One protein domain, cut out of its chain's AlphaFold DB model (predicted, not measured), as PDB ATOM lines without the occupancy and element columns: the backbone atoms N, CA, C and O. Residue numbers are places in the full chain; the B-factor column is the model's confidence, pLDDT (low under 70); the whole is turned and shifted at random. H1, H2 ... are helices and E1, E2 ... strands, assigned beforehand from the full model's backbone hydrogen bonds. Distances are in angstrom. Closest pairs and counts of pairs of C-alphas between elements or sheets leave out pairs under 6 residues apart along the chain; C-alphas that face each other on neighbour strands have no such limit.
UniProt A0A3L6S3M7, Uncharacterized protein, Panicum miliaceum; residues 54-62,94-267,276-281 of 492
ATOM      1  N   LEU A  54     -40.674  18.250  16.150       78.75
ATOM      2  CA  LEU A  54     -39.283  17.799  16.120       78.75
ATOM      3  C   LEU A  54     -39.185  16.354  15.639       78.75
ATOM      4  O   LEU A  54     -39.922  15.468  16.079       78.75
ATOM      5  N   ARG A  55     -38.243  16.120  14.726       77.88
ATOM      6  CA  ARG A  55     -37.967  14.815  14.122       77.88
ATOM      7  C   ARG A  55     -36.484  14.499  14.207       77.88
ATOM      8  O   ARG A  55     -35.677  15.151  13.556       77.88
ATOM      9  N   PHE A  56     -36.121  13.513  15.007       76.56
ATOM     10  CA  PHE A  56     -34.746  13.061  15.148       76.56
ATOM     11  C   PHE A  56     -34.601  11.749  14.386       76.56
ATOM     12  O   PHE A  56     -35.056  10.725  14.887       76.56
ATOM     13  N   ALA A  57     -34.001  11.765  13.192       72.62
ATOM     14  CA  ALA A  57     -33.668  10.541  12.474       72.62
ATOM     15  C   ALA A  57     -32.153  10.297  12.529       72.62
ATOM     16  O   ALA A  57     -31.343  11.053  11.987       72.62
ATOM     17  N   SER A  58     -31.738   9.224  13.199       65.06
ATOM     18  CA  SER A  58     -30.408   8.671  12.986       65.06
ATOM     19  C   SER A  58     -30.413   7.876  11.678       65.06
ATOM     20  O   SER A  58     -31.442   7.370  11.222       65.06
ATOM     21  N   ARG A  59     -29.255   7.805  11.018       55.47
ATOM     22  CA  ARG A  59     -29.111   6.932   9.851       55.47
ATOM     23  C   ARG A  59     -29.379   5.489  10.296       55.47
ATOM     24  O   ARG A  59     -28.793   5.093  11.302       55.47
ATOM     25  N   PRO A  60     -30.196   4.711   9.563       45.38
ATOM     26  CA  PRO A  60     -30.367   3.295   9.853       45.38
ATOM     27  C   PRO A  60     -28.993   2.629   9.848       45.38
ATOM     28  O   PRO A  60     -28.286   2.682   8.838       45.38
ATOM     29  N   VAL A  61     -28.596   2.047  10.975       45.59
ATOM     30  CA  VAL A  61     -27.463   1.123  10.993       45.59
ATOM     31  C   VAL A  61     -27.950  -0.141  10.278       45.59
ATOM     32  O   VAL A  61     -29.040  -0.620  10.606       45.59
ATOM     33  N   PRO A  62     -27.236  -0.652   9.258       41.88
ATOM     34  CA  PRO A  62     -27.588  -1.921   8.638       41.88
ATOM     35  C   PRO A  62     -27.716  -2.985   9.727       41.88
ATOM     36  O   PRO A  62     -26.788  -3.180  10.507       41.88
ATOM     37  N   PRO A  94     -24.475   4.854  21.480       56.00
ATOM     38  CA  PRO A  94     -24.685   6.181  22.023       56.00
ATOM     39  C   PRO A  94     -26.015   6.193  22.772       56.00
ATOM     40  O   PRO A  94     -27.079   6.010  22.180       56.00
ATOM     41  N   LEU A  95     -25.938   6.344  24.095       61.16
ATOM     42  CA  LEU A  95     -27.109   6.498  24.939       61.16
ATOM     43  C   LEU A  95     -27.643   7.903  24.713       61.16
ATOM     44  O   LEU A  95     -27.013   8.894  25.071       61.16
ATOM     45  N   VAL A  96     -28.813   7.977  24.103       68.44
ATOM     46  CA  VAL A  96     -29.528   9.220  23.886       68.44
ATOM     47  C   VAL A  96     -30.382   9.482  25.121       68.44
ATOM     48  O   VAL A  96     -31.268   8.692  25.462       68.44
ATOM     49  N   ILE A  97     -30.103  10.583  25.813       65.56
ATOM     50  CA  ILE A  97     -30.879  11.043  26.966       65.56
ATOM     51  C   ILE A  97     -31.847  12.120  26.470       65.56
ATOM     52  O   ILE A  97     -31.426  13.136  25.923       65.56
ATOM     53  N   ILE A  98     -33.153  11.907  26.650       67.19
ATOM     54  CA  ILE A  98     -34.181  12.858  26.177       67.19
ATOM     55  C   ILE A  98     -34.039  14.235  26.839       67.19
ATOM     56  O   ILE A  98     -34.305  15.244  26.189       67.19
ATOM     57  N   ASP A  99     -33.582  14.287  28.094       62.25
ATOM     58  CA  ASP A  99     -33.389  15.539  28.839       62.25
ATOM     59  C   ASP A  99     -32.400  16.494  28.152       62.25
ATOM     60  O   ASP A  99     -32.587  17.708  28.186       62.25
ATOM     61  N   GLU A 100     -31.378  15.962  27.476       59.06
ATOM     62  CA  GLU A 100     -30.380  16.769  26.764       59.06
ATOM     63  C   GLU A 100     -30.893  17.287  25.413       59.06
ATOM     64  O   GLU A 100     -30.394  18.281  24.886       59.06
ATOM     65  N   LEU A 101     -31.903  16.627  24.841       60.00
ATOM     66  CA  LEU A 101     -32.413  16.937  23.507       60.00
ATOM     67  C   LEU A 101     -33.389  18.120  23.491       60.00
ATOM     68  O   LEU A 101     -33.571  18.724  22.432       60.00
ATOM     69  N   LEU A 102     -34.043  18.449  24.615       63.91
ATOM     70  CA  LEU A 102     -35.194  19.360  24.636       63.91
ATOM     71  C   LEU A 102     -35.119  20.419  25.752       63.91
ATOM     72  O   LEU A 102     -35.529  20.159  26.881       63.91
ATOM     73  N   PRO A 103     -34.728  21.668  25.430       55.91
ATOM     74  CA  PRO A 103     -34.728  22.776  26.392       55.91
ATOM     75  C   PRO A 103     -36.129  23.263  26.815       55.91
ATOM     76  O   PRO A 103     -36.256  23.931  27.838       55.91
ATOM     77  N   SER A 104     -37.189  22.981  26.038       63.00
ATOM     78  CA  SER A 104     -38.563  23.440  26.328       63.00
ATOM     79  C   SER A 104     -39.645  22.450  25.839       63.00
ATOM     80  O   SER A 104     -40.292  22.693  24.815       63.00
ATOM     81  N   PRO A 105     -39.926  21.363  26.583       64.50
ATOM     82  CA  PRO A 105     -40.927  20.355  26.204       64.50
ATOM     83  C   PRO A 105     -42.385  20.848  26.280       64.50
ATOM     84  O   PRO A 105     -43.287  20.206  25.747       64.50
ATOM     85  N   ALA A 106     -42.649  21.996  26.918       67.19
ATOM     86  CA  ALA A 106     -44.009  22.474  27.185       67.19
ATOM     87  C   ALA A 106     -44.815  22.853  25.925       67.19
ATOM     88  O   ALA A 106     -46.044  22.768  25.941       67.19
ATOM     89  N   ARG A 107     -44.139  23.268  24.843       71.00
ATOM     90  CA  ARG A 107     -44.761  23.681  23.567       71.00
ATOM     91  C   ARG A 107     -44.654  22.624  22.466       71.00
ATOM     92  O   ARG A 107     -45.112  22.873  21.359       71.00
ATOM     93  N   LEU A 108     -44.016  21.491  22.748       78.50
ATOM     94  CA  LEU A 108     -43.815  20.444  21.758       78.50
ATOM     95  C   LEU A 108     -45.144  19.720  21.525       78.50
ATOM     96  O   LEU A 108     -45.695  19.146  22.461       78.50
ATOM     97  N   GLU A 109     -45.648  19.774  20.297       85.25
ATOM     98  CA  GLU A 109     -46.912  19.151  19.886       85.25
ATOM     99  C   GLU A 109     -46.658  17.798  19.224       85.25
ATOM    100  O   GLU A 109     -47.349  16.823  19.511       85.25
ATOM    101  N   THR A 110     -45.613  17.707  18.395       84.25
ATOM    102  CA  THR A 110     -45.256  16.468  17.698       84.25
ATOM    103  C   THR A 110     -43.785  16.119  17.893       84.25
ATOM    104  O   THR A 110     -42.888  16.952  17.731       84.25
ATOM    105  N   MET A 111     -43.527  14.860  18.241       86.31
ATOM    106  CA  MET A 111     -42.187  14.341  18.485       86.31
ATOM    107  C   MET A 111     -42.013  12.999  17.785       86.31
ATOM    108  O   MET A 111     -42.716  12.033  18.074       86.31
ATOM    109  N   HIS A 112     -41.036  12.926  16.885       85.75
ATOM    110  CA  HIS A 112     -40.643  11.678  16.241       85.75
ATOM    111  C   HIS A 112     -39.178  11.379  16.557       85.75
ATOM    112  O   HIS A 112     -38.289  12.142  16.178       85.75
ATOM    113  N   LEU A 113     -38.927  10.268  17.241       84.94
ATOM    114  CA  LEU A 113     -37.598   9.732  17.509       84.94
ATOM    115  C   LEU A 113     -37.408   8.462  16.685       84.94
ATOM    116  O   LEU A 113     -38.064   7.460  16.947       84.94
ATOM    117  N   ALA A 114     -36.505   8.505  15.715       83.12
ATOM    118  CA  ALA A 114     -36.058   7.359  14.941       83.12
ATOM    119  C   ALA A 114     -34.554   7.186  15.169       83.12
ATOM    120  O   ALA A 114     -33.756   7.853  14.518       83.12
ATOM    121  N   LEU A 115     -34.147   6.367  16.146       79.94
ATOM    122  CA  LEU A 115     -32.756   6.366  16.630       79.94
ATOM    123  C   LEU A 115     -31.905   5.193  16.138       79.94
ATOM    124  O   LEU A 115     -30.773   5.053  16.596       79.94
ATOM    125  N   GLY A 116     -32.366   4.436  15.138       74.44
ATOM    126  CA  GLY A 116     -31.524   3.473  14.415       74.44
ATOM    127  C   GLY A 116     -30.849   2.480  15.356       74.44
ATOM    128  O   GLY A 116     -29.649   2.254  15.260       74.44
ATOM    129  N   ASP A 117     -31.633   1.961  16.300       69.38
ATOM    130  CA  ASP A 117     -31.253   1.020  17.347       69.38
ATOM    131  C   ASP A 117     -30.376   1.575  18.483       69.38
ATOM    132  O   ASP A 117     -29.960   0.821  19.364       69.38
ATOM    133  N   ALA A 118     -30.173   2.896  18.545       76.62
ATOM    134  CA  ALA A 118     -29.509   3.522  19.683       76.62
ATOM    135  C   ALA A 118     -30.290   3.320  20.994       76.62
ATOM    136  O   ALA A 118     -31.526   3.238  21.020       76.62
ATOM    137  N   GLY A 119     -29.539   3.274  22.095       75.81
ATOM    138  CA  GLY A 119     -30.089   3.191  23.437       75.81
ATOM    139  C   GLY A 119     -30.788   4.494  23.821       75.81
ATOM    140  O   GLY A 119     -30.149   5.538  23.863       75.81
ATOM    141  N   LEU A 120     -32.077   4.455  24.142       79.06
ATOM    142  CA  LEU A 120     -32.828   5.602  24.649       79.06
ATOM    143  C   LEU A 120     -33.022   5.468  26.156       79.06
ATOM    144  O   LEU A 120     -33.625   4.504  26.647       79.06
ATOM    145  N   ARG A 121     -32.552   6.476  26.892       79.62
ATOM    146  CA  ARG A 121     -32.893   6.656  28.301       79.62
ATOM    147  C   ARG A 121     -34.071   7.617  28.391       79.62
ATOM    148  O   ARG A 121     -33.943   8.812  28.132       79.62
ATOM    149  N   LEU A 122     -35.223   7.065  28.754       75.81
ATOM    150  CA  LEU A 122     -36.436   7.837  28.993       75.81
ATOM    151  C   LEU A 122     -36.292   8.630  30.304       75.81
ATOM    152  O   LEU A 122     -35.744   8.099  31.277       75.81
ATOM    153  N   PRO A 123     -36.764   9.883  30.344       69.12
ATOM    154  CA  PRO A 123     -36.634  10.739  31.509       69.12
ATOM    155  C   PRO A 123     -37.587  10.277  32.614       69.12
ATOM    156  O   PRO A 123     -38.668   9.748  32.352       69.12
ATOM    157  N   THR A 124     -37.201  10.475  33.873       67.12
ATOM    158  CA  THR A 124     -37.992  10.019  35.029       67.12
ATOM    159  C   THR A 124     -39.059  11.028  35.474       67.12
ATOM    160  O   THR A 124     -40.012  10.634  36.156       67.12
ATOM    161  N   THR A 125     -38.930  12.307  35.096       63.53
ATOM    162  CA  THR A 125     -39.708  13.434  35.659       63.53
ATOM    163  C   THR A 125     -40.257  14.443  34.635       63.53
ATOM    164  O   THR A 125     -40.795  15.476  35.034       63.53
ATOM    165  N   MET A 126     -40.157  14.186  33.327       68.06
ATOM    166  CA  MET A 126     -40.534  15.173  32.303       68.06
ATOM    167  C   MET A 126     -42.049  15.214  32.026       68.06
ATOM    168  O   MET A 126     -42.706  14.176  31.968       68.06
ATOM    169  N   LYS A 127     -42.586  16.425  31.801       77.56
ATOM    170  CA  LYS A 127     -43.986  16.678  31.416       77.56
ATOM    171  C   LYS A 127     -44.071  17.355  30.049       77.56
ATOM    172  O   LYS A 127     -43.556  18.457  29.862       77.56
ATOM    173  N   PHE A 128     -44.794  16.730  29.132       81.19
ATOM    174  CA  PHE A 128     -45.119  17.236  27.808       81.19
ATOM    175  C   PHE A 128     -46.571  17.724  27.784       81.19
ATOM    176  O   PHE A 128     -47.491  17.005  27.403       81.19
ATOM    177  N   ALA A 129     -46.794  18.966  28.213       82.38
ATOM    178  CA  ALA A 129     -48.145  19.509  28.386       82.38
ATOM    179  C   ALA A 129     -48.957  19.616  27.077       82.38
ATOM    180  O   ALA A 129     -50.187  19.559  27.119       82.38
ATOM    181  N   SER A 130     -48.279  19.775  25.935       86.62
ATOM    182  CA  SER A 130     -48.911  20.032  24.632       86.62
ATOM    183  C   SER A 130     -48.749  18.899  23.616       86.62
ATOM    184  O   SER A 130     -49.282  19.023  22.521       86.62
ATOM    185  N   LEU A 131     -48.048  17.811  23.957       87.94
ATOM    186  CA  LEU A 131     -47.711  16.755  22.999       87.94
ATOM    187  C   LEU A 131     -48.954  15.949  22.625       87.94
ATOM    188  O   LEU A 131     -49.576  15.325  23.484       87.94
ATOM    189  N   THR A 132     -49.295  15.969  21.339       89.38
ATOM    190  CA  THR A 132     -50.428  15.259  20.741       89.38
ATOM    191  C   THR A 132     -49.986  14.012  19.993       89.38
ATOM    192  O   THR A 132     -50.717  13.021  19.990       89.38
ATOM    193  N   ASP A 133     -48.779  14.030  19.421       89.94
ATOM    194  CA  ASP A 133     -48.269  12.964  18.566       89.94
ATOM    195  C   ASP A 133     -46.853  12.559  18.983       89.94
ATOM    196  O   ASP A 133     -45.900  13.336  18.867       89.94
ATOM    197  N   LEU A 134     -46.703  11.311  19.428       90.25
ATOM    198  CA  LEU A 134     -45.417  10.711  19.769       90.25
ATOM    199  C   LEU A 134     -45.149   9.504  18.873       90.25
ATOM    200  O   LEU A 134     -45.957   8.582  18.781       90.25
ATOM    201  N   SER A 135     -43.983   9.486  18.239       89.19
ATOM    202  CA  SER A 135     -43.518   8.363  17.432       89.19
ATOM    203  C   SER A 135     -42.133   7.943  17.882       89.19
ATOM    204  O   SER A 135     -41.205   8.747  17.881       89.19
ATOM    205  N   LEU A 136     -41.999   6.671  18.232       89.12
ATOM    206  CA  LEU A 136     -40.758   6.034  18.636       89.12
ATOM    207  C   LEU A 136     -40.492   4.898  17.650       89.12
ATOM    208  O   LEU A 136     -41.286   3.963  17.558       89.12
ATOM    209  N   GLU A 137     -39.409   5.006  16.890       87.56
ATOM    210  CA  GLU A 137     -39.087   4.108  15.786       87.56
ATOM    211  C   GLU A 137     -37.651   3.587  15.890       87.56
ATOM    212  O   GLU A 137     -36.707   4.366  16.002       87.56
ATOM    213  N   SER A 138     -37.468   2.268  15.795       82.25
ATOM    214  CA  SER A 138     -36.150   1.616  15.800       82.25
ATOM    215  C   SER A 138     -35.282   2.104  16.968       82.25
ATOM    216  O   SER A 138     -34.252   2.744  16.767       82.25
ATOM    217  N   ILE A 139     -35.739   1.877  18.200       82.94
ATOM    218  CA  ILE A 139     -35.074   2.338  19.428       82.94
ATOM    219  C   ILE A 139     -34.866   1.154  20.368       82.94
ATOM    220  O   ILE A 139     -35.787   0.366  20.601       82.94
ATOM    221  N   LYS A 140     -33.684   1.088  20.989       84.19
ATOM    222  CA  LYS A 140     -33.408   0.184  22.106       84.19
ATOM    223  C   LYS A 140     -33.681   0.906  23.418       84.19
ATOM    224  O   LYS A 140     -33.020   1.880  23.755       84.19
ATOM    225  N   ILE A 141     -34.659   0.454  24.186       81.94
ATOM    226  CA  ILE A 141     -34.992   1.074  25.470       81.94
ATOM    227  C   ILE A 141     -34.114   0.449  26.562       81.94
ATOM    228  O   ILE A 141     -34.031  -0.773  26.677       81.94
ATOM    229  N   ALA A 142     -33.449   1.287  27.364       79.88
ATOM    230  CA  ALA A 142     -32.549   0.839  28.433       79.88
ATOM    231  C   ALA A 142     -33.243  -0.081  29.470       79.88
ATOM    232  O   ALA A 142     -34.472  -0.115  29.561       79.88
ATOM    233  N   ARG A 143     -32.466  -0.821  30.285       76.38
ATOM    234  CA  ARG A 143     -33.015  -1.712  31.330       76.38
ATOM    235  C   ARG A 143     -33.968  -0.938  32.244       76.38
ATOM    236  O   ARG A 143     -33.660   0.170  32.673       76.38
ATOM    237  N   GLY A 144     -35.137  -1.517  32.514       71.38
ATOM    238  CA  GLY A 144     -36.204  -0.845  33.260       71.38
ATOM    239  C   GLY A 144     -36.943   0.246  32.471       71.38
ATOM    240  O   GLY A 144     -37.839   0.879  33.001       71.38
ATOM    241  N   GLY A 145     -36.662   0.484  31.194       77.12
ATOM    242  CA  GLY A 145     -37.335   1.559  30.467       77.12
ATOM    243  C   GLY A 145     -38.787   1.261  30.070       77.12
ATOM    244  O   GLY A 145     -39.503   2.196  29.737       77.12
ATOM    245  N   ALA A 146     -39.269   0.013  30.164       80.44
ATOM    246  CA  ALA A 146     -40.669  -0.336  29.871       80.44
ATOM    247  C   ALA A 146     -41.661   0.447  30.753       80.44
ATOM    248  O   ALA A 146     -42.598   1.068  30.256       80.44
ATOM    249  N   HIS A 147     -41.411   0.483  32.067       81.25
ATOM    250  CA  HIS A 147     -42.246   1.237  33.003       81.25
ATOM    251  C   HIS A 147     -42.040   2.752  32.868       81.25
ATOM    252  O   HIS A 147     -42.953   3.523  33.150       81.25
ATOM    253  N   LEU A 148     -40.859   3.201  32.427       80.38
ATOM    254  CA  LEU A 148     -40.617   4.614  32.129       80.38
ATOM    255  C   LEU A 148     -41.356   5.053  30.864       80.38
ATOM    256  O   LEU A 148     -41.853   6.171  30.828       80.38
ATOM    257  N   LEU A 149     -41.494   4.178  29.866       83.75
ATOM    258  CA  LEU A 149     -42.288   4.446  28.669       83.75
ATOM    259  C   LEU A 149     -43.777   4.499  29.006       83.75
ATOM    260  O   LEU A 149     -44.461   5.436  28.605       83.75
ATOM    261  N   ALA A 150     -44.249   3.558  29.824       85.06
ATOM    262  CA  ALA A 150     -45.595   3.591  30.384       85.06
ATOM    263  C   ALA A 150     -45.868   4.902  31.137       85.06
ATOM    264  O   ALA A 150     -46.888   5.554  30.925       85.06
ATOM    265  N   ARG A 151     -44.921   5.332  31.982       84.06
ATOM    266  CA  ARG A 151     -45.007   6.608  32.700       84.06
ATOM    267  C   ARG A 151     -44.951   7.805  31.764       84.06
ATOM    268  O   ARG A 151     -45.680   8.756  32.005       84.06
ATOM    269  N   LEU A 152     -44.104   7.794  30.739       83.25
ATOM    270  CA  LEU A 152     -43.991   8.890  29.776       83.25
ATOM    271  C   LEU A 152     -45.326   9.121  29.068       83.25
ATOM    272  O   LEU A 152     -45.787  10.253  28.996       83.25
ATOM    273  N   VAL A 153     -45.947   8.043  28.590       84.50
ATOM    274  CA  VAL A 153     -47.225   8.077  27.865       84.50
ATOM    275  C   VAL A 153     -48.413   8.337  28.802       84.50
ATOM    276  O   VAL A 153     -49.473   8.755  28.345       84.50
ATOM    277  N   SER A 154     -48.237   8.139  30.111       85.88
ATOM    278  CA  SER A 154     -49.284   8.369  31.103       85.88
ATOM    279  C   SER A 154     -49.868   9.784  31.006       85.88
ATOM    280  O   SER A 154     -49.111  10.747  30.828       85.88
ATOM    281  N   PRO A 155     -51.185   9.958  31.221       80.75
ATOM    282  CA  PRO A 155     -51.833  11.270  31.206       80.75
ATOM    283  C   PRO A 155     -51.217  12.297  32.156       80.75
ATOM    284  O   PRO A 155     -51.315  13.497  31.915       80.75
ATOM    285  N   ALA A 156     -50.540  11.848  33.219       83.19
ATOM    286  CA  ALA A 156     -49.818  12.736  34.125       83.19
ATOM    287  C   ALA A 156     -48.656  13.485  33.441       83.19
ATOM    288  O   ALA A 156     -48.320  14.602  33.847       83.19
ATOM    289  N   ASN A 157     -48.046  12.873  32.422       83.19
ATOM    290  CA  ASN A 157     -46.900  13.411  31.697       83.19
ATOM    291  C   ASN A 157     -47.268  13.892  30.291       83.19
ATOM    292  O   ASN A 157     -46.726  14.912  29.875       83.19
ATOM    293  N   CYS A 158     -48.203  13.233  29.599       87.56
ATOM    294  CA  CYS A 158     -48.688  13.650  28.280       87.56
ATOM    295  C   CYS A 158     -50.230  13.769  28.257       87.56
ATOM    296  O   CYS A 158     -50.907  12.934  27.658       87.56
ATOM    297  N   PRO A 159     -50.818  14.814  28.875       87.94
ATOM    298  CA  PRO A 159     -52.273  14.947  29.040       87.94
ATOM    299  C   PRO A 159     -53.049  15.198  27.738       87.94
ATOM    300  O   PRO A 159     -54.276  15.218  27.749       87.94
ATOM    301  N   ARG A 160     -52.360  15.452  26.621       89.12
ATOM    302  CA  ARG A 160     -52.969  15.739  25.313       89.12
ATOM    303  C   ARG A 160     -52.606  14.716  24.241       89.12
ATOM    304  O   ARG A 160     -52.940  14.937  23.081       89.12
ATOM    305  N   LEU A 161     -51.950  13.617  24.611       91.62
ATOM    306  CA  LEU A 161     -51.448  12.651  23.645       91.62
ATOM    307  C   LEU A 161     -52.599  11.888  22.993       91.62
ATOM    308  O   LEU A 161     -53.283  11.098  23.635       91.62
ATOM    309  N   GLN A 162     -52.785  12.111  21.698       92.38
ATOM    310  CA  GLN A 162     -53.826  11.476  20.895       92.38
ATOM    311  C   GLN A 162     -53.267  10.319  20.073       92.38
ATOM    312  O   GLN A 162     -53.958   9.318  19.880       92.38
ATOM    313  N   LYS A 163     -52.018  10.437  19.612       92.75
ATOM    314  CA  LYS A 163     -51.390   9.482  18.700       92.75
ATOM    315  C   LYS A 163     -50.081   8.962  19.268       92.75
ATOM    316  O   LYS A 163     -49.175   9.741  19.567       92.75
ATOM    317  N   LEU A 164     -49.962   7.641  19.357       93.12
ATOM    318  CA  LEU A 164     -48.736   6.970  19.776       93.12
ATOM    319  C   LEU A 164     -48.333   5.903  18.766       93.12
ATOM    320  O   LEU A 164     -49.071   4.952  18.525       93.12
ATOM    321  N   ARG A 165     -47.127   6.036  18.216       90.50
ATOM    322  CA  ARG A 165     -46.513   5.038  17.337       90.50
ATOM    323  C   ARG A 165     -45.296   4.431  18.005       90.50
ATOM    324  O   ARG A 165     -44.367   5.144  18.379       90.50
ATOM    325  N   MET A 166     -45.312   3.116  18.128       89.69
ATOM    326  CA  MET A 166     -44.242   2.301  18.677       89.69
ATOM    327  C   MET A 166     -43.838   1.299  17.603       89.69
ATOM    328  O   MET A 166     -44.549   0.326  17.375       89.69
ATOM    329  N   ILE A 167     -42.732   1.566  16.914       84.62
ATOM    330  CA  ILE A 167     -42.292   0.792  15.751       84.62
ATOM    331  C   ILE A 167     -40.883   0.268  16.022       84.62
ATOM    332  O   ILE A 167     -39.984   1.046  16.334       84.62
ATOM    333  N   ASN A 168     -40.661  -1.038  15.883       83.31
ATOM    334  CA  ASN A 168     -39.368  -1.695  16.084       83.31
ATOM    335  C   ASN A 168     -38.708  -1.296  17.418       83.31
ATOM    336  O   ASN A 168     -37.554  -0.861  17.452       83.31
ATOM    337  N   LEU A 169     -39.461  -1.370  18.520       83.12
ATOM    338  CA  LEU A 169     -38.932  -1.051  19.847       83.12
ATOM    339  C   LEU A 169     -38.345  -2.299  20.499       83.12
ATOM    340  O   LEU A 169     -39.064  -3.242  20.840       83.12
ATOM    341  N   ARG A 170     -37.033  -2.263  20.742       79.75
ATOM    342  CA  ARG A 170     -36.319  -3.311  21.471       79.75
ATOM    343  C   ARG A 170     -36.318  -2.979  22.953       79.75
ATOM    344  O   ARG A 170     -35.524  -2.173  23.440       79.75
ATOM    345  N   LEU A 171     -37.252  -3.587  23.667       77.50
ATOM    346  CA  LEU A 171     -37.230  -3.658  25.120       77.50
ATOM    347  C   LEU A 171     -36.343  -4.842  25.517       77.50
ATOM    348  O   LEU A 171     -36.247  -5.819  24.776       77.50
ATOM    349  N   PHE A 172     -35.674  -4.761  26.669       67.56
ATOM    350  CA  PHE A 172     -34.977  -5.933  27.203       67.56
ATOM    351  C   PHE A 172     -35.957  -7.119  27.286       67.56
ATOM    352  O   PHE A 172     -37.130  -6.911  27.621       67.56
ATOM    353  N   PRO A 173     -35.516  -8.336  26.928       62.53
ATOM    354  CA  PRO A 173     -36.428  -9.447  26.721       62.53
ATOM    355  C   PRO A 173     -37.182  -9.796  28.012       62.53
ATOM    356  O   PRO A 173     -36.681  -9.618  29.121       62.53
ATOM    357  N   TYR A 174     -38.402 -10.312  27.844       65.00
ATOM    358  CA  TYR A 174     -39.240 -10.898  28.902       65.00
ATOM    359  C   TYR A 174     -39.917  -9.961  29.911       65.00
ATOM    360  O   TYR A 174     -40.430 -10.438  30.928       65.00
ATOM    361  N   HIS A 175     -39.995  -8.662  29.640       74.88
ATOM    362  CA  HIS A 175     -40.765  -7.757  30.492       74.88
ATOM    363  C   HIS A 175     -42.245  -7.715  30.114       74.88
ATOM    364  O   HIS A 175     -42.607  -7.781  28.938       74.88
ATOM    365  N   ASP A 176     -43.087  -7.588  31.134       84.19
ATOM    366  CA  ASP A 176     -44.480  -7.200  30.965       84.19
ATOM    367  C   ASP A 176     -44.554  -5.673  30.887       84.19
ATOM    368  O   ASP A 176     -43.825  -4.955  31.582       84.19
ATOM    369  N   MET A 177     -45.423  -5.174  30.019       86.62
ATOM    370  CA  MET A 177     -45.616  -3.752  29.800       86.62
ATOM    371  C   MET A 177     -47.093  -3.407  29.947       86.62
ATOM    372  O   MET A 177     -47.952  -4.015  29.313       86.62
ATOM    373  N   GLN A 178     -47.372  -2.396  30.759       88.31
ATOM    374  CA  GLN A 178     -48.703  -1.834  30.926       88.31
ATOM    375  C   GLN A 178     -48.708  -0.405  30.395       88.31
ATOM    376  O   GLN A 178     -47.837   0.380  30.756       88.31
ATOM    377  N   LEU A 179     -49.685  -0.060  29.565       88.62
ATOM    378  CA  LEU A 179     -49.863   1.275  29.016       88.62
ATOM    379  C   LEU A 179     -51.187   1.859  29.507       88.62
ATOM    380  O   LEU A 179     -52.254   1.435  29.061       88.62
ATOM    381  N   ASP A 180     -51.108   2.844  30.400       87.88
ATOM    382  CA  ASP A 180     -52.270   3.583  30.894       87.88
ATOM    383  C   ASP A 180     -52.338   4.938  30.185       87.88
ATOM    384  O   ASP A 180     -51.554   5.838  30.488       87.88
ATOM    385  N   ALA A 181     -53.259   5.083  29.232       87.19
ATOM    386  CA  ALA A 181     -53.417   6.312  28.459       87.19
ATOM    387  C   ALA A 181     -54.899   6.582  28.179       87.19
ATOM    388  O   ALA A 181     -55.499   6.021  27.265       87.19
ATOM    389  N   ASP A 182     -55.509   7.438  28.993       86.69
ATOM    390  CA  ASP A 182     -56.940   7.744  28.948       86.69
ATOM    391  C   ASP A 182     -57.355   8.604  27.751       86.69
ATOM    392  O   ASP A 182     -58.446   8.409  27.221       86.69
ATOM    393  N   VAL A 183     -56.488   9.515  27.316       88.88
ATOM    394  CA  VAL A 183     -56.708  10.460  26.213       88.88
ATOM    395  C   VAL A 183     -56.303   9.913  24.841       88.88
ATOM    396  O   VAL A 183     -56.655  10.509  23.824       88.88
ATOM    397  N   LEU A 184     -55.599   8.778  24.805       92.06
ATOM    398  CA  LEU A 184     -55.050   8.207  23.577       92.06
ATOM    399  C   LEU A 184     -56.169   7.718  22.653       92.06
ATOM    400  O   LEU A 184     -56.990   6.898  23.060       92.06
ATOM    401  N   SER A 185     -56.176   8.193  21.406       90.50
ATOM    402  CA  SER A 185     -57.179   7.842  20.395       90.50
ATOM    403  C   SER A 185     -56.658   6.880  19.329       90.50
ATOM    404  O   SER A 185     -57.427   6.053  18.845       90.50
ATOM    405  N   GLU A 186     -55.376   6.969  18.969       91.12
ATOM    406  CA  GLU A 186     -54.751   6.162  17.916       91.12
ATOM    407  C   GLU A 186     -53.435   5.547  18.424       91.12
ATOM    408  O   GLU A 186     -52.530   6.264  18.865       91.12
ATOM    409  N   LEU A 187     -53.319   4.218  18.358       90.56
ATOM    410  CA  LEU A 187     -52.143   3.461  18.794       90.56
ATOM    411  C   LEU A 187     -51.669   2.515  17.690       90.56
ATOM    412  O   LEU A 187     -52.438   1.687  17.199       90.56
ATOM    413  N   TRP A 188     -50.383   2.599  17.354       88.88
ATOM    414  CA  TRP A 188     -49.699   1.647  16.480       88.88
ATOM    415  C   TRP A 188     -48.565   0.979  17.241       88.88
ATOM    416  O   TRP A 188     -47.691   1.664  17.775       88.88
ATOM    417  N   VAL A 189     -48.577  -0.348  17.258       86.94
ATOM    418  CA  VAL A 189     -47.534  -1.185  17.848       86.94
ATOM    419  C   VAL A 189     -47.060  -2.147  16.768       86.94
ATOM    420  O   VAL A 189     -47.790  -3.061  16.409       86.94
ATOM    421  N   GLU A 190     -45.859  -1.929  16.246       83.56
ATOM    422  CA  GLU A 190     -45.246  -2.736  15.190       83.56
ATOM    423  C   GLU A 190     -43.868  -3.211  15.653       83.56
ATOM    424  O   GLU A 190     -43.037  -2.394  16.044       83.56
ATOM    425  N   GLY A 191     -43.606  -4.518  15.636       74.44
ATOM    426  CA  GLY A 191     -42.275  -5.060  15.939       74.44
ATOM    427  C   GLY A 191     -41.780  -4.725  17.352       74.44
ATOM    428  O   GLY A 191     -40.612  -4.392  17.549       74.44
ATOM    429  N   VAL A 192     -42.670  -4.757  18.343       80.06
ATOM    430  CA  VAL A 192     -42.331  -4.537  19.757       80.06
ATOM    431  C   VAL A 192     -42.255  -5.895  20.442       80.06
ATOM    432  O   VAL A 192     -43.193  -6.670  20.355       80.06
ATOM    433  N   ASN A 193     -41.159  -6.218  21.131       76.75
ATOM    434  CA  ASN A 193     -41.019  -7.530  21.773       76.75
ATOM    435  C   ASN A 193     -41.204  -7.431  23.295       76.75
ATOM    436  O   ASN A 193     -40.279  -7.055  24.015       76.75
ATOM    437  N   VAL A 194     -42.402  -7.767  23.789       80.69
ATOM    438  CA  VAL A 194     -42.694  -7.900  25.230       80.69
ATOM    439  C   VAL A 194     -43.284  -9.269  25.568       80.69
ATOM    440  O   VAL A 194     -43.863  -9.956  24.723       80.69
ATOM    441  N   ARG A 195     -43.157  -9.698  26.830       82.00
ATOM    442  CA  ARG A 195     -43.784 -10.946  27.298       82.00
ATOM    443  C   ARG A 195     -45.304 -10.799  27.296       82.00
ATOM    444  O   ARG A 195     -45.987 -11.612  26.669       82.00
ATOM    445  N   SER A 196     -45.797  -9.747  27.940       83.94
ATOM    446  CA  SER A 196     -47.216  -9.399  27.999       83.94
ATOM    447  C   SER A 196     -47.408  -7.899  27.786       83.94
ATOM    448  O   SER A 196     -46.620  -7.105  28.297       83.94
ATOM    449  N   LEU A 197     -48.459  -7.512  27.065       87.38
ATOM    450  CA  LEU A 197     -48.857  -6.122  26.849       87.38
ATOM    451  C   LEU A 197     -50.281  -5.905  27.374       87.38
ATOM    452  O   LEU A 197     -51.222  -6.522  26.876       87.38
ATOM    453  N   GLU A 198     -50.447  -5.030  28.364       89.62
ATOM    454  CA  GLU A 198     -51.751  -4.605  28.881       89.62
ATOM    455  C   GLU A 198     -52.015  -3.140  28.509       89.62
ATOM    456  O   GLU A 198     -51.289  -2.243  28.924       89.62
ATOM    457  N   LEU A 199     -53.068  -2.888  27.736       89.75
ATOM    458  CA  LEU A 199     -53.500  -1.560  27.316       89.75
ATOM    459  C   LEU A 199     -54.736  -1.157  28.129       89.75
ATOM    460  O   LEU A 199     -55.795  -1.772  27.986       89.75
ATOM    461  N   ARG A 200     -54.624  -0.121  28.968       89.56
ATOM    462  CA  ARG A 200     -55.763   0.547  29.617       89.56
ATOM    463  C   ARG A 200     -55.968   1.905  28.963       89.56
ATOM    464  O   ARG A 200     -55.482   2.935  29.432       89.56
ATOM    465  N   THR A 201     -56.680   1.896  27.847       89.19
ATOM    466  CA  THR A 201     -56.815   3.064  26.978       89.19
ATOM    467  C   THR A 201     -58.290   3.313  26.660       89.19
ATOM    468  O   THR A 201     -58.769   2.929  25.591       89.19
ATOM    469  N   PRO A 202     -59.052   3.910  27.601       87.69
ATOM    470  CA  PRO A 202     -60.505   4.015  27.506       87.69
ATOM    471  C   PRO A 202     -61.028   4.812  26.304       87.69
ATOM    472  O   PRO A 202     -62.134   4.535  25.837       87.69
ATOM    473  N   SER A 203     -60.255   5.778  25.801       90.00
ATOM    474  CA  SER A 203     -60.636   6.602  24.642       90.00
ATOM    475  C   SER A 203     -60.073   6.111  23.310       90.00
ATOM    476  O   SER A 203     -60.254   6.794  22.300       90.00
ATOM    477  N   LEU A 204     -59.416   4.948  23.289       90.19
ATOM    478  CA  LEU A 204     -58.777   4.434  22.087       90.19
ATOM    479  C   LEU A 204     -59.828   4.071  21.041       90.19
ATOM    480  O   LEU A 204     -60.736   3.295  21.325       90.19
ATOM    481  N   ARG A 205     -59.682   4.639  19.842       85.06
ATOM    482  CA  ARG A 205     -60.560   4.427  18.684       85.06
ATOM    483  C   ARG A 205     -59.912   3.505  17.665       85.06
ATOM    484  O   ARG A 205     -60.592   2.649  17.117       85.06
ATOM    485  N   VAL A 206     -58.608   3.658  17.446       84.19
ATOM    486  CA  VAL A 206     -57.866   2.918  16.425       84.19
ATOM    487  C   VAL A 206     -56.675   2.212  17.063       84.19
ATOM    488  O   VAL A 206     -55.830   2.852  17.694       84.19
ATOM    489  N   LEU A 207     -56.601   0.894  16.882       84.69
ATOM    490  CA  LEU A 207     -55.511   0.051  17.359       84.69
ATOM    491  C   LEU A 207     -54.942  -0.779  16.208       84.69
ATOM    492  O   LEU A 207     -55.595  -1.682  15.685       84.69
ATOM    493  N   HIS A 208     -53.693  -0.506  15.855       84.12
ATOM    494  CA  HIS A 208     -52.936  -1.298  14.896       84.12
ATOM    495  C   HIS A 208     -51.854  -2.087  15.621       84.12
ATOM    496  O   HIS A 208     -51.033  -1.509  16.337       84.12
ATOM    497  N   ILE A 209     -51.855  -3.403  15.428       79.69
ATOM    498  CA  ILE A 209     -50.901  -4.307  16.061       79.69
ATOM    499  C   ILE A 209     -50.245  -5.194  15.006       79.69
ATOM    500  O   ILE A 209     -50.912  -5.907  14.258       79.69
ATOM    501  N   ASP A 210     -48.922  -5.189  15.003       75.88
ATOM    502  CA  ASP A 210     -48.072  -6.119  14.277       75.88
ATOM    503  C   ASP A 210     -46.955  -6.578  15.220       75.88
ATOM    504  O   ASP A 210     -46.249  -5.757  15.801       75.88
ATOM    505  N   THR A 211     -46.810  -7.892  15.397       67.31
ATOM    506  CA  THR A 211     -45.678  -8.508  16.111       67.31
ATOM    507  C   THR A 211     -45.339  -7.803  17.443       67.31
ATOM    508  O   THR A 211     -44.326  -7.115  17.549       67.31
ATOM    509  N   CYS A 212     -46.221  -7.916  18.454       68.94
ATOM    510  CA  CYS A 212     -46.139  -7.125  19.696       68.94
ATOM    511  C   CYS A 212     -45.828  -7.900  20.996       68.94
ATOM    512  O   CYS A 212     -45.322  -7.316  21.952       68.94
ATOM    513  N   CYS A 213     -46.212  -9.175  21.121       71.81
ATOM    514  CA  CYS A 213     -45.997  -9.928  22.361       71.81
ATOM    515  C   CYS A 213     -46.096 -11.442  22.175       71.81
ATOM    516  O   CYS A 213     -46.856 -11.922  21.335       71.81
ATOM    517  N   ASN A 214     -45.404 -12.185  23.041       68.19
ATOM    518  CA  ASN A 214     -45.322 -13.645  22.942       68.19
ATOM    519  C   ASN A 214     -46.360 -14.388  23.809       68.19
ATOM    520  O   ASN A 214     -46.827 -15.462  23.419       68.19
ATOM    521  N   LYS A 215     -46.770 -13.843  24.969       76.19
ATOM    522  CA  LYS A 215     -47.706 -14.523  25.890       76.19
ATOM    523  C   LYS A 215     -49.113 -13.934  25.898       76.19
ATOM    524  O   LYS A 215     -50.056 -14.642  25.556       76.19
ATOM    525  N   LEU A 216     -49.276 -12.682  26.318       79.19
ATOM    526  CA  LEU A 216     -50.599 -12.107  26.586       79.19
ATOM    527  C   LEU A 216     -50.722 -10.696  26.022       79.19
ATOM    528  O   LEU A 216     -49.941  -9.819  26.374       79.19
ATOM    529  N   LEU A 217     -51.765 -10.470  25.228       84.44
ATOM    530  CA  LEU A 217     -52.236  -9.141  24.856       84.44
ATOM    531  C   LEU A 217     -53.576  -8.891  25.546       84.44
ATOM    532  O   LEU A 217     -54.551  -9.592  25.281       84.44
ATOM    533  N   ARG A 218     -53.641  -7.897  26.430       83.75
ATOM    534  CA  ARG A 218     -54.874  -7.474  27.094       83.75
ATOM    535  C   ARG A 218     -55.216  -6.053  26.678       83.75
ATOM    536  O   ARG A 218     -54.427  -5.145  26.896       83.75
ATOM    537  N   VAL A 219     -56.393  -5.857  26.107       85.88
ATOM    538  CA  VAL A 219     -56.873  -4.569  25.610       85.88
ATOM    539  C   VAL A 219     -58.136  -4.187  26.371       85.88
ATOM    540  O   VAL A 219     -59.141  -4.890  26.324       85.88
ATOM    541  N   SER A 220     -58.092  -3.069  27.083       86.88
ATOM    542  CA  SER A 220     -59.257  -2.430  27.688       86.88
ATOM    543  C   SER A 220     -59.482  -1.096  26.984       86.88
ATOM    544  O   SER A 220     -58.829  -0.097  27.289       86.88
ATOM    545  N   ALA A 221     -60.373  -1.121  25.992       84.75
ATOM    546  CA  ALA A 221     -60.634  -0.015  25.074       84.75
ATOM    547  C   ALA A 221     -62.120  -0.029  24.650       84.75
ATOM    548  O   ALA A 221     -62.450  -0.415  23.530       84.75
ATOM    549  N   PRO A 222     -63.048   0.404  25.523       81.75
ATOM    550  CA  PRO A 222     -64.492   0.351  25.279       81.75
ATOM    551  C   PRO A 222     -64.977   1.189  24.085       81.75
ATOM    552  O   PRO A 222     -66.104   0.990  23.626       81.75
ATOM    553  N   ARG A 223     -64.170   2.146  23.613       81.62
ATOM    554  CA  ARG A 223     -64.467   3.025  22.468       81.62
ATOM    555  C   ARG A 223     -63.764   2.598  21.176       81.62
ATOM    556  O   ARG A 223     -63.751   3.376  20.228       81.62
ATOM    557  N   LEU A 224     -63.192   1.394  21.139       81.56
ATOM    558  CA  LEU A 224     -62.439   0.922  19.983       81.56
ATOM    559  C   LEU A 224     -63.365   0.748  18.774       81.56
ATOM    560  O   LEU A 224     -64.320  -0.027  18.810       81.56
ATOM    561  N   GLU A 225     -63.073   1.495  17.716       80.62
ATOM    562  CA  GLU A 225     -63.789   1.482  16.441       80.62
ATOM    563  C   GLU A 225     -63.091   0.557  15.442       80.62
ATOM    564  O   GLU A 225     -63.765  -0.201  14.751       80.62
ATOM    565  N   GLU A 226     -61.754   0.590  15.418       75.19
ATOM    566  CA  GLU A 226     -60.909  -0.144  14.481       75.19
ATOM    567  C   GLU A 226     -59.803  -0.916  15.207       75.19
ATOM    568  O   GLU A 226     -59.042  -0.364  16.006       75.19
ATOM    569  N   LEU A 227     -59.695  -2.208  14.891       77.88
ATOM    570  CA  LEU A 227     -58.624  -3.089  15.343       77.88
ATOM    571  C   LEU A 227     -58.059  -3.841  14.144       77.88
ATOM    572  O   LEU A 227     -58.764  -4.648  13.534       77.88
ATOM    573  N   THR A 228     -56.785  -3.613  13.834       72.31
ATOM    574  CA  THR A 228     -56.120  -4.275  12.708       72.31
ATOM    575  C   THR A 228     -54.937  -5.101  13.188       72.31
ATOM    576  O   THR A 228     -54.109  -4.608  13.959       72.31
ATOM    577  N   PHE A 229     -54.805  -6.306  12.640       68.75
ATOM    578  CA  PHE A 229     -53.611  -7.128  12.787       68.75
ATOM    579  C   PHE A 229     -52.928  -7.288  11.427       68.75
ATOM    580  O   PHE A 229     -53.548  -7.786  10.483       68.75
ATOM    581  N   PHE A 230     -51.662  -6.885  11.325       55.72
ATOM    582  CA  PHE A 230     -50.818  -7.161  10.162       55.72
ATOM    583  C   PHE A 230     -49.956  -8.376  10.514       55.72
ATOM    584  O   PHE A 230     -49.320  -8.405  11.558       55.72
ATOM    585  N   GLN A 231     -50.033  -9.446   9.724       51.28
ATOM    586  CA  GLN A 231     -49.354 -10.703  10.045       51.28
ATOM    587  C   GLN A 231     -48.164 -10.964   9.125       51.28
ATOM    588  O   GLN A 231     -48.348 -11.213   7.932       51.28
ATOM    589  N   LEU A 232     -46.976 -11.036   9.733       41.50
ATOM    590  CA  LEU A 232     -45.821 -11.828   9.283       41.50
ATOM    591  C   LEU A 232     -45.277 -12.776  10.387       41.50
ATOM    592  O   LEU A 232     -44.392 -13.576  10.097       41.50
ATOM    593  N   GLY A 233     -45.826 -12.751  11.615       46.44
ATOM    594  CA  GLY A 233     -45.395 -13.570  12.766       46.44
ATOM    595  C   GLY A 233     -46.532 -14.308  13.499       46.44
ATOM    596  O   GLY A 233     -47.711 -14.081  13.223       46.44
ATOM    597  N   ARG A 234     -46.179 -15.221  14.426       45.88
ATOM    598  CA  ARG A 234     -47.151 -16.004  15.223       45.88
ATOM    599  C   ARG A 234     -48.043 -15.059  16.050       45.88
ATOM    600  O   ARG A 234     -47.515 -14.126  16.654       45.88
ATOM    601  N   PRO A 235     -49.370 -15.279  16.105       49.44
ATOM    602  CA  PRO A 235     -50.239 -14.495  16.978       49.44
ATOM    603  C   PRO A 235     -49.854 -14.671  18.461       49.44
ATOM    604  O   PRO A 235     -49.256 -15.693  18.809       49.44
ATOM    605  N   PRO A 236     -50.196 -13.710  19.345       57.44
ATOM    606  CA  PRO A 236     -49.919 -13.837  20.776       57.44
ATOM    607  C   PRO A 236     -50.572 -15.101  21.338       57.44
ATOM    608  O   PRO A 236     -51.626 -15.498  20.869       57.44
ATOM    609  N   SER A 237     -50.008 -15.729  22.371       62.44
ATOM    610  CA  SER A 237     -50.593 -16.978  22.896       62.44
ATOM    611  C   SER A 237     -52.022 -16.790  23.442       62.44
ATOM    612  O   SER A 237     -52.835 -17.713  23.399       62.44
ATOM    613  N   ARG A 238     -52.353 -15.586  23.932       63.09
ATOM    614  CA  ARG A 238     -53.662 -15.244  24.499       63.09
ATOM    615  C   ARG A 238     -54.031 -13.780  24.245       63.09
ATOM    616  O   ARG A 238     -53.208 -12.893  24.462       63.09
ATOM    617  N   LEU A 239     -55.280 -13.535  23.845       72.38
ATOM    618  CA  LEU A 239     -55.848 -12.197  23.639       72.38
ATOM    619  C   LEU A 239     -57.044 -11.978  24.579       72.38
ATOM    620  O   LEU A 239     -57.972 -12.782  24.630       72.38
ATOM    621  N   GLU A 240     -57.065 -10.882  25.321       73.31
ATOM    622  CA  GLU A 240     -58.213 -10.492  26.142       73.31
ATOM    623  C   GLU A 240     -58.662  -9.092  25.745       73.31
ATOM    624  O   GLU A 240     -57.868  -8.162  25.807       73.31
ATOM    625  N   VAL A 241     -59.929  -8.925  25.366       72.69
ATOM    626  CA  VAL A 241     -60.505  -7.609  25.053       72.69
ATOM    627  C   VAL A 241     -61.663  -7.341  26.013       72.69
ATOM    628  O   VAL A 241     -62.536  -8.193  26.192       72.69
ATOM    629  N   ASP A 242     -61.630  -6.194  26.693       67.06
ATOM    630  CA  ASP A 242     -62.641  -5.727  27.656       67.06
ATOM    631  C   ASP A 242     -62.987  -6.747  28.760       67.06
ATOM    632  O   ASP A 242     -64.136  -6.909  29.172       67.06
ATOM    633  N   GLY A 243     -61.974  -7.478  29.237       52.97
ATOM    634  CA  GLY A 243     -62.122  -8.456  30.321       52.97
ATOM    635  C   GLY A 243     -62.825  -9.760  29.925       52.97
ATOM    636  O   GLY A 243     -62.989 -10.640  30.773       52.97
ATOM    637  N   ARG A 244     -63.198  -9.939  28.650       43.50
ATOM    638  CA  ARG A 244     -63.649 -11.234  28.130       43.50
ATOM    639  C   ARG A 244     -62.422 -12.083  27.801       43.50
ATOM    640  O   ARG A 244     -61.664 -11.777  26.884       43.50
ATOM    641  N   LYS A 245     -62.225 -13.155  28.575       43.53
ATOM    642  CA  LYS A 245     -61.188 -14.159  28.312       43.53
ATOM    643  C   LYS A 245     -61.502 -14.833  26.976       43.53
ATOM    644  O   LYS A 245     -62.496 -15.552  26.897       43.53
ATOM    645  N   THR A 246     -60.671 -14.647  25.953       44.19
ATOM    646  CA  THR A 246     -60.635 -15.629  24.864       44.19
ATOM    647  C   THR A 246     -59.728 -16.761  25.348       44.19
ATOM    648  O   THR A 246     -58.614 -16.530  25.829       44.19
ATOM    649  N   GLY A 247     -60.293 -17.965  25.443       36.47
ATOM    650  CA  GLY A 247     -59.570 -19.146  25.902       36.47
ATOM    651  C   GLY A 247     -58.443 -19.500  24.934       36.47
ATOM    652  O   GLY A 247     -58.538 -19.227  23.741       36.47
ATOM    653  N   SER A 248     -57.397 -20.120  25.465       37.16
ATOM    654  CA  SER A 248     -56.175 -20.546  24.771       37.16
ATOM    655  C   SER A 248     -56.384 -21.516  23.596       37.16
ATOM    656  O   SER A 248     -55.460 -21.704  22.813       37.16
ATOM    657  N   ASP A 249     -57.589 -22.064  23.408       33.75
ATOM    658  CA  ASP A 249     -57.850 -23.134  22.431       33.75
ATOM    659  C   ASP A 249     -58.584 -22.663  21.162       33.75
ATOM    660  O   ASP A 249     -59.110 -23.463  20.392       33.75
ATOM    661  N   LEU A 250     -58.648 -21.351  20.922       35.12
ATOM    662  CA  LEU A 250     -59.497 -20.767  19.879       35.12
ATOM    663  C   LEU A 250     -58.736 -19.775  18.991       35.12
ATOM    664  O   LEU A 250     -59.219 -18.689  18.688       35.12
ATOM    665  N   TRP A 251     -57.568 -20.193  18.501       39.31
ATOM    666  CA  TRP A 251     -57.042 -19.687  17.222       39.31
ATOM    667  C   TRP A 251     -57.739 -20.346  16.017       39.31
ATOM    668  O   TRP A 251     -57.394 -20.081  14.867       39.31
ATOM    669  N   ALA A 252     -58.766 -21.169  16.264       30.20
ATOM    670  CA  ALA A 252     -59.821 -21.402  15.294       30.20
ATOM    671  C   ALA A 252     -60.615 -20.097  15.140       30.20
ATOM    672  O   ALA A 252     -61.286 -19.658  16.074       30.20
ATOM    673  N   ALA A 253     -60.483 -19.510  13.955       36.31
ATOM    674  CA  ALA A 253     -61.169 -18.379  13.322       36.31
ATOM    675  C   ALA A 253     -62.588 -17.961  13.785       36.31
ATOM    676  O   ALA A 253     -63.055 -16.889  13.409       36.31
ATOM    677  N   ASP A 254     -63.280 -18.765  14.586       32.47
ATOM    678  CA  ASP A 254     -64.724 -18.701  14.788       32.47
ATOM    679  C   ASP A 254     -65.156 -18.106  16.142       32.47
ATOM    680  O   ASP A 254     -66.300 -17.674  16.276       32.47
ATOM    681  N   THR A 255     -64.279 -18.005  17.155       35.81
ATOM    682  CA  THR A 255     -64.766 -17.713  18.532       35.81
ATOM    683  C   THR A 255     -64.547 -16.283  19.025       35.81
ATOM    684  O   THR A 255     -65.303 -15.804  19.869       35.81
ATOM    685  N   VAL A 256     -63.599 -15.541  18.444       37.09
ATOM    686  CA  VAL A 256     -63.533 -14.073  18.614       37.09
ATOM    687  C   VAL A 256     -64.604 -13.386  17.755       37.09
ATOM    688  O   VAL A 256     -65.073 -12.299  18.084       37.09
ATOM    689  N   ALA A 257     -65.060 -14.064  16.695       33.94
ATOM    690  CA  ALA A 257     -66.054 -13.557  15.765       33.94
ATOM    691  C   ALA A 257     -67.458 -13.457  16.386       33.94
ATOM    692  O   ALA A 257     -68.119 -12.453  16.190       33.94
ATOM    693  N   ALA A 258     -67.945 -14.416  17.177       32.88
ATOM    694  CA  ALA A 258     -69.386 -14.470  17.480       32.88
ATOM    695  C   ALA A 258     -69.974 -13.293  18.313       32.88
ATOM    696  O   ALA A 258     -71.077 -12.842  17.989       32.88
ATOM    697  N   PRO A 259     -69.309 -12.745  19.354       34.84
ATOM    698  CA  PRO A 259     -69.851 -11.605  20.107       34.84
ATOM    699  C   PRO A 259     -69.495 -10.240  19.493       34.84
ATOM    700  O   PRO A 259     -70.244  -9.283  19.683       34.84
ATOM    701  N   LEU A 260     -68.373 -10.149  18.762       35.22
ATOM    702  CA  LEU A 260     -67.906  -8.932  18.077       35.22
ATOM    703  C   LEU A 260     -68.550  -8.756  16.689       35.22
ATOM    704  O   LEU A 260     -68.883  -7.633  16.323       35.22
ATOM    705  N   ALA A 261     -68.843  -9.839  15.964       33.12
ATOM    706  CA  ALA A 261     -69.558  -9.812  14.682       33.12
ATOM    707  C   ALA A 261     -70.994  -9.300  14.830       33.12
ATOM    708  O   ALA A 261     -71.501  -8.660  13.919       33.12
ATOM    709  N   ARG A 262     -71.629  -9.490  15.997       32.69
ATOM    710  CA  ARG A 262     -72.952  -8.904  16.282       32.69
ATOM    711  C   ARG A 262     -72.930  -7.378  16.457       32.69
ATOM    712  O   ARG A 262     -73.989  -6.771  16.374       32.69
ATOM    713  N   ARG A 263     -71.766  -6.763  16.726       33.62
ATOM    714  CA  ARG A 263     -71.603  -5.295  16.813       33.62
ATOM    715  C   ARG A 263     -70.937  -4.675  15.578       33.62
ATOM    716  O   ARG A 263     -71.060  -3.470  15.416       33.62
ATOM    717  N   LEU A 264     -70.228  -5.459  14.757       33.78
ATOM    718  CA  LEU A 264     -69.368  -4.955  13.670       33.78
ATOM    719  C   LEU A 264     -69.640  -5.576  12.279       33.78
ATOM    720  O   LEU A 264     -68.879  -5.306  11.361       33.78
ATOM    721  N   ASP A 265     -70.698  -6.379  12.112       30.72
ATOM    722  CA  ASP A 265     -71.180  -6.919  10.821       30.72
ATOM    723  C   ASP A 265     -70.081  -7.585   9.953       30.72
ATOM    724  O   ASP A 265     -69.787  -7.194   8.824       30.72
ATOM    725  N   LEU A 266     -69.413  -8.604  10.512       33.88
ATOM    726  CA  LEU A 266     -68.233  -9.234   9.900       33.88
ATOM    727  C   LEU A 266     -68.529 -10.620   9.318       33.88
ATOM    728  O   LEU A 266     -68.957 -11.532  10.027       33.88
ATOM    729  N   GLY A 267     -68.242 -10.781   8.021       25.91
ATOM    730  CA  GLY A 267     -68.325 -12.039   7.275       25.91
ATOM    731  C   GLY A 267     -67.202 -13.044   7.584       25.91
ATOM    732  O   GLY A 267     -66.128 -12.695   8.068       25.91
ATOM    733  N   ALA A 276     -54.570  -7.015   5.151       27.89
ATOM    734  CA  ALA A 276     -54.879  -6.083   6.224       27.89
ATOM    735  C   ALA A 276     -56.397  -6.096   6.428       27.89
ATOM    736  O   ALA A 276     -57.144  -6.055   5.449       27.89
ATOM    737  N   TRP A 277     -56.849  -6.184   7.675       30.44
ATOM    738  CA  TRP A 277     -58.271  -6.172   8.014       30.44
ATOM    739  C   TRP A 277     -58.571  -4.886   8.767       30.44
ATOM    740  O   TRP A 277     -57.935  -4.622   9.781       30.44
ATOM    741  N   VAL A 278     -59.521  -4.107   8.254       27.59
ATOM    742  CA  VAL A 278     -60.049  -2.892   8.879       27.59
ATOM    743  C   VAL A 278     -61.445  -3.235   9.383       27.59
ATOM    744  O   VAL A 278     -62.282  -3.708   8.615       27.59
ATOM    745  N   LEU A 279     -61.683  -3.044  10.677       31.39
ATOM    746  CA  LEU A 279     -63.005  -3.168  11.284       31.39
ATOM    747  C   LEU A 279     -63.560  -1.748  11.437       31.39
ATOM    748  O   LEU A 279     -62.893  -0.921  12.041       31.39
ATOM    749  N   THR A 280     -64.734  -1.442  10.881       26.52
ATOM    750  CA  THR A 280     -65.391  -0.130  11.042       26.52
ATOM    751  C   THR A 280     -66.778  -0.319  11.648       26.52
ATOM    752  O   THR A 280     -67.569  -1.099  11.122       26.52
ATOM    753  N   GLY A 281     -67.099   0.384  12.736       25.84
ATOM    754  CA  GLY A 281     -68.405   0.275  13.397       25.84
ATOM    755  C   GLY A 281     -69.534   1.023  12.678       25.84
ATOM    756  O   GLY A 281     -69.455   2.235  12.498       25.84
TER     757      GLY A 281
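Overview. This is residues 54 to 62, 94 to 267 and 276 to 281 of the 492 residues of an uncharacterized protein of Panicum miliaceum (UniProt A0A3L6S3M7). What shape do these coordinates make? The chain is wound in stacked turns, a solenoid: the branched sheet of E1, E2, E3, E4, E5, E7, E9 and E11 makes one long wall, and H2 with the smaller sheet E6, E8, E10, E12 makes much of the wall across from it. The stack lies along the longest axis, with E1 and H1 near one end and, beyond E12 at the other, a loose end of residues 246 to 267 that holds H3. What is it made of? The printed part has 189 residues, with three named helices and twelve named strands in the order E1 H1 E2 E3 E4 H2 E5 E6 E7 E8 E9 E10 E11 E12 H3; neighbour strands are parallel in both sheets, and the class is mixed, though under half of the residues are in named elements. How large is it? It is compact, with a radius of gyration of the C-alphas of 16.9 A, and elongated, spanning 51 by 33 by 25 A.

Along the chain. Where do the first elements lie? E1, residues 54 to 57, begins at C-alpha 54 at (-39.283, 17.799, 16.120); H1 is residues 98 to 101, E2 110 to 114 and E3 119 to 121. E4, residues 133 to 141, is 19.1 A long and bends by 91 degrees at residue 138. What follows E4? H2, residues 145 to 153, is 12.1 A long, and E5, residues 163 to 170, is 20.0 A long and bends by 57 degrees at residue 167. E6 is residues 176 to 180, E7 186 to 190, E8 194 to 200 and E9 206 to 210. Where do the last ones end? E10, residues 213 to 220, bends by 69 degrees at residue 216; E11 is residues 226 to 229 and E12 238 to 241. H3, residues 257 to 264, ends at C-alpha 264 at (-69.368, -4.955, 13.670).

Arrangement. How is the branched sheet joined? E1 is parallel to E2, with N 56 and O 112 at 2.8 A, and E2 to E4, with N 113 and O 135 at 2.8 A. E4 has E2 and E3 on one side, E3 with N 120 and O 140 at 2.8 A, and E5 on the other side, with N 136 and O 165 at 2.8 A. Beyond E5 come the pairs E5 and E7, with N 166 and O 188 at 2.8 A, E7 and E9, with N 189 and O 208 at 2.9 A, and E9 and E11, with N 207 and O 226 at 2.9 A. How is the other sheet joined? N 179 and O 198 of E6 and E8, N 197 and O 216 of E8 and E10, and N 219 and O 240 of E10 and E12 are each 2.8 A apart. Where are the helices? H2 is on this sheet at a height of 7.2 A, over E6 and along it at 9 degrees on the local plane, the closest C-alphas being those of Ala 150 and Leu 179, 5.0 A apart; E4, H2 and E5 form a strand-helix-strand unit, two parallel neighbours with a helix between, with a right-handed crossover. H1 only grazes the branched sheet, its closest C-alpha to E3 being that of Ile 98, 6.7 A from that of Arg 121, and H3 is on neither sheet. What do the helix backbones show? Every O i to N i+4 pair is within hydrogen-bond range in H2 and 2 of 4 are in H3, while H1 is too short for one.

Size, cuts and confidence. How far does it reach? The two C-alphas farthest apart are those of Pro 103 and Asp 254, 52.5 A. Where is it cut? Residues 63 to 93 and 268 to 275 are not printed; the C-alphas across the gaps are 15.9 A and 14.7 A apart. Which links are long, and where is confidence low? The links E3 to E4 and E12 to H3 are long. The mean pLDDT of the printed part is 70.4, and 71 residues are under 70, among them 94 to 106, 229 to 238, 242 to 267 and 276 to 281.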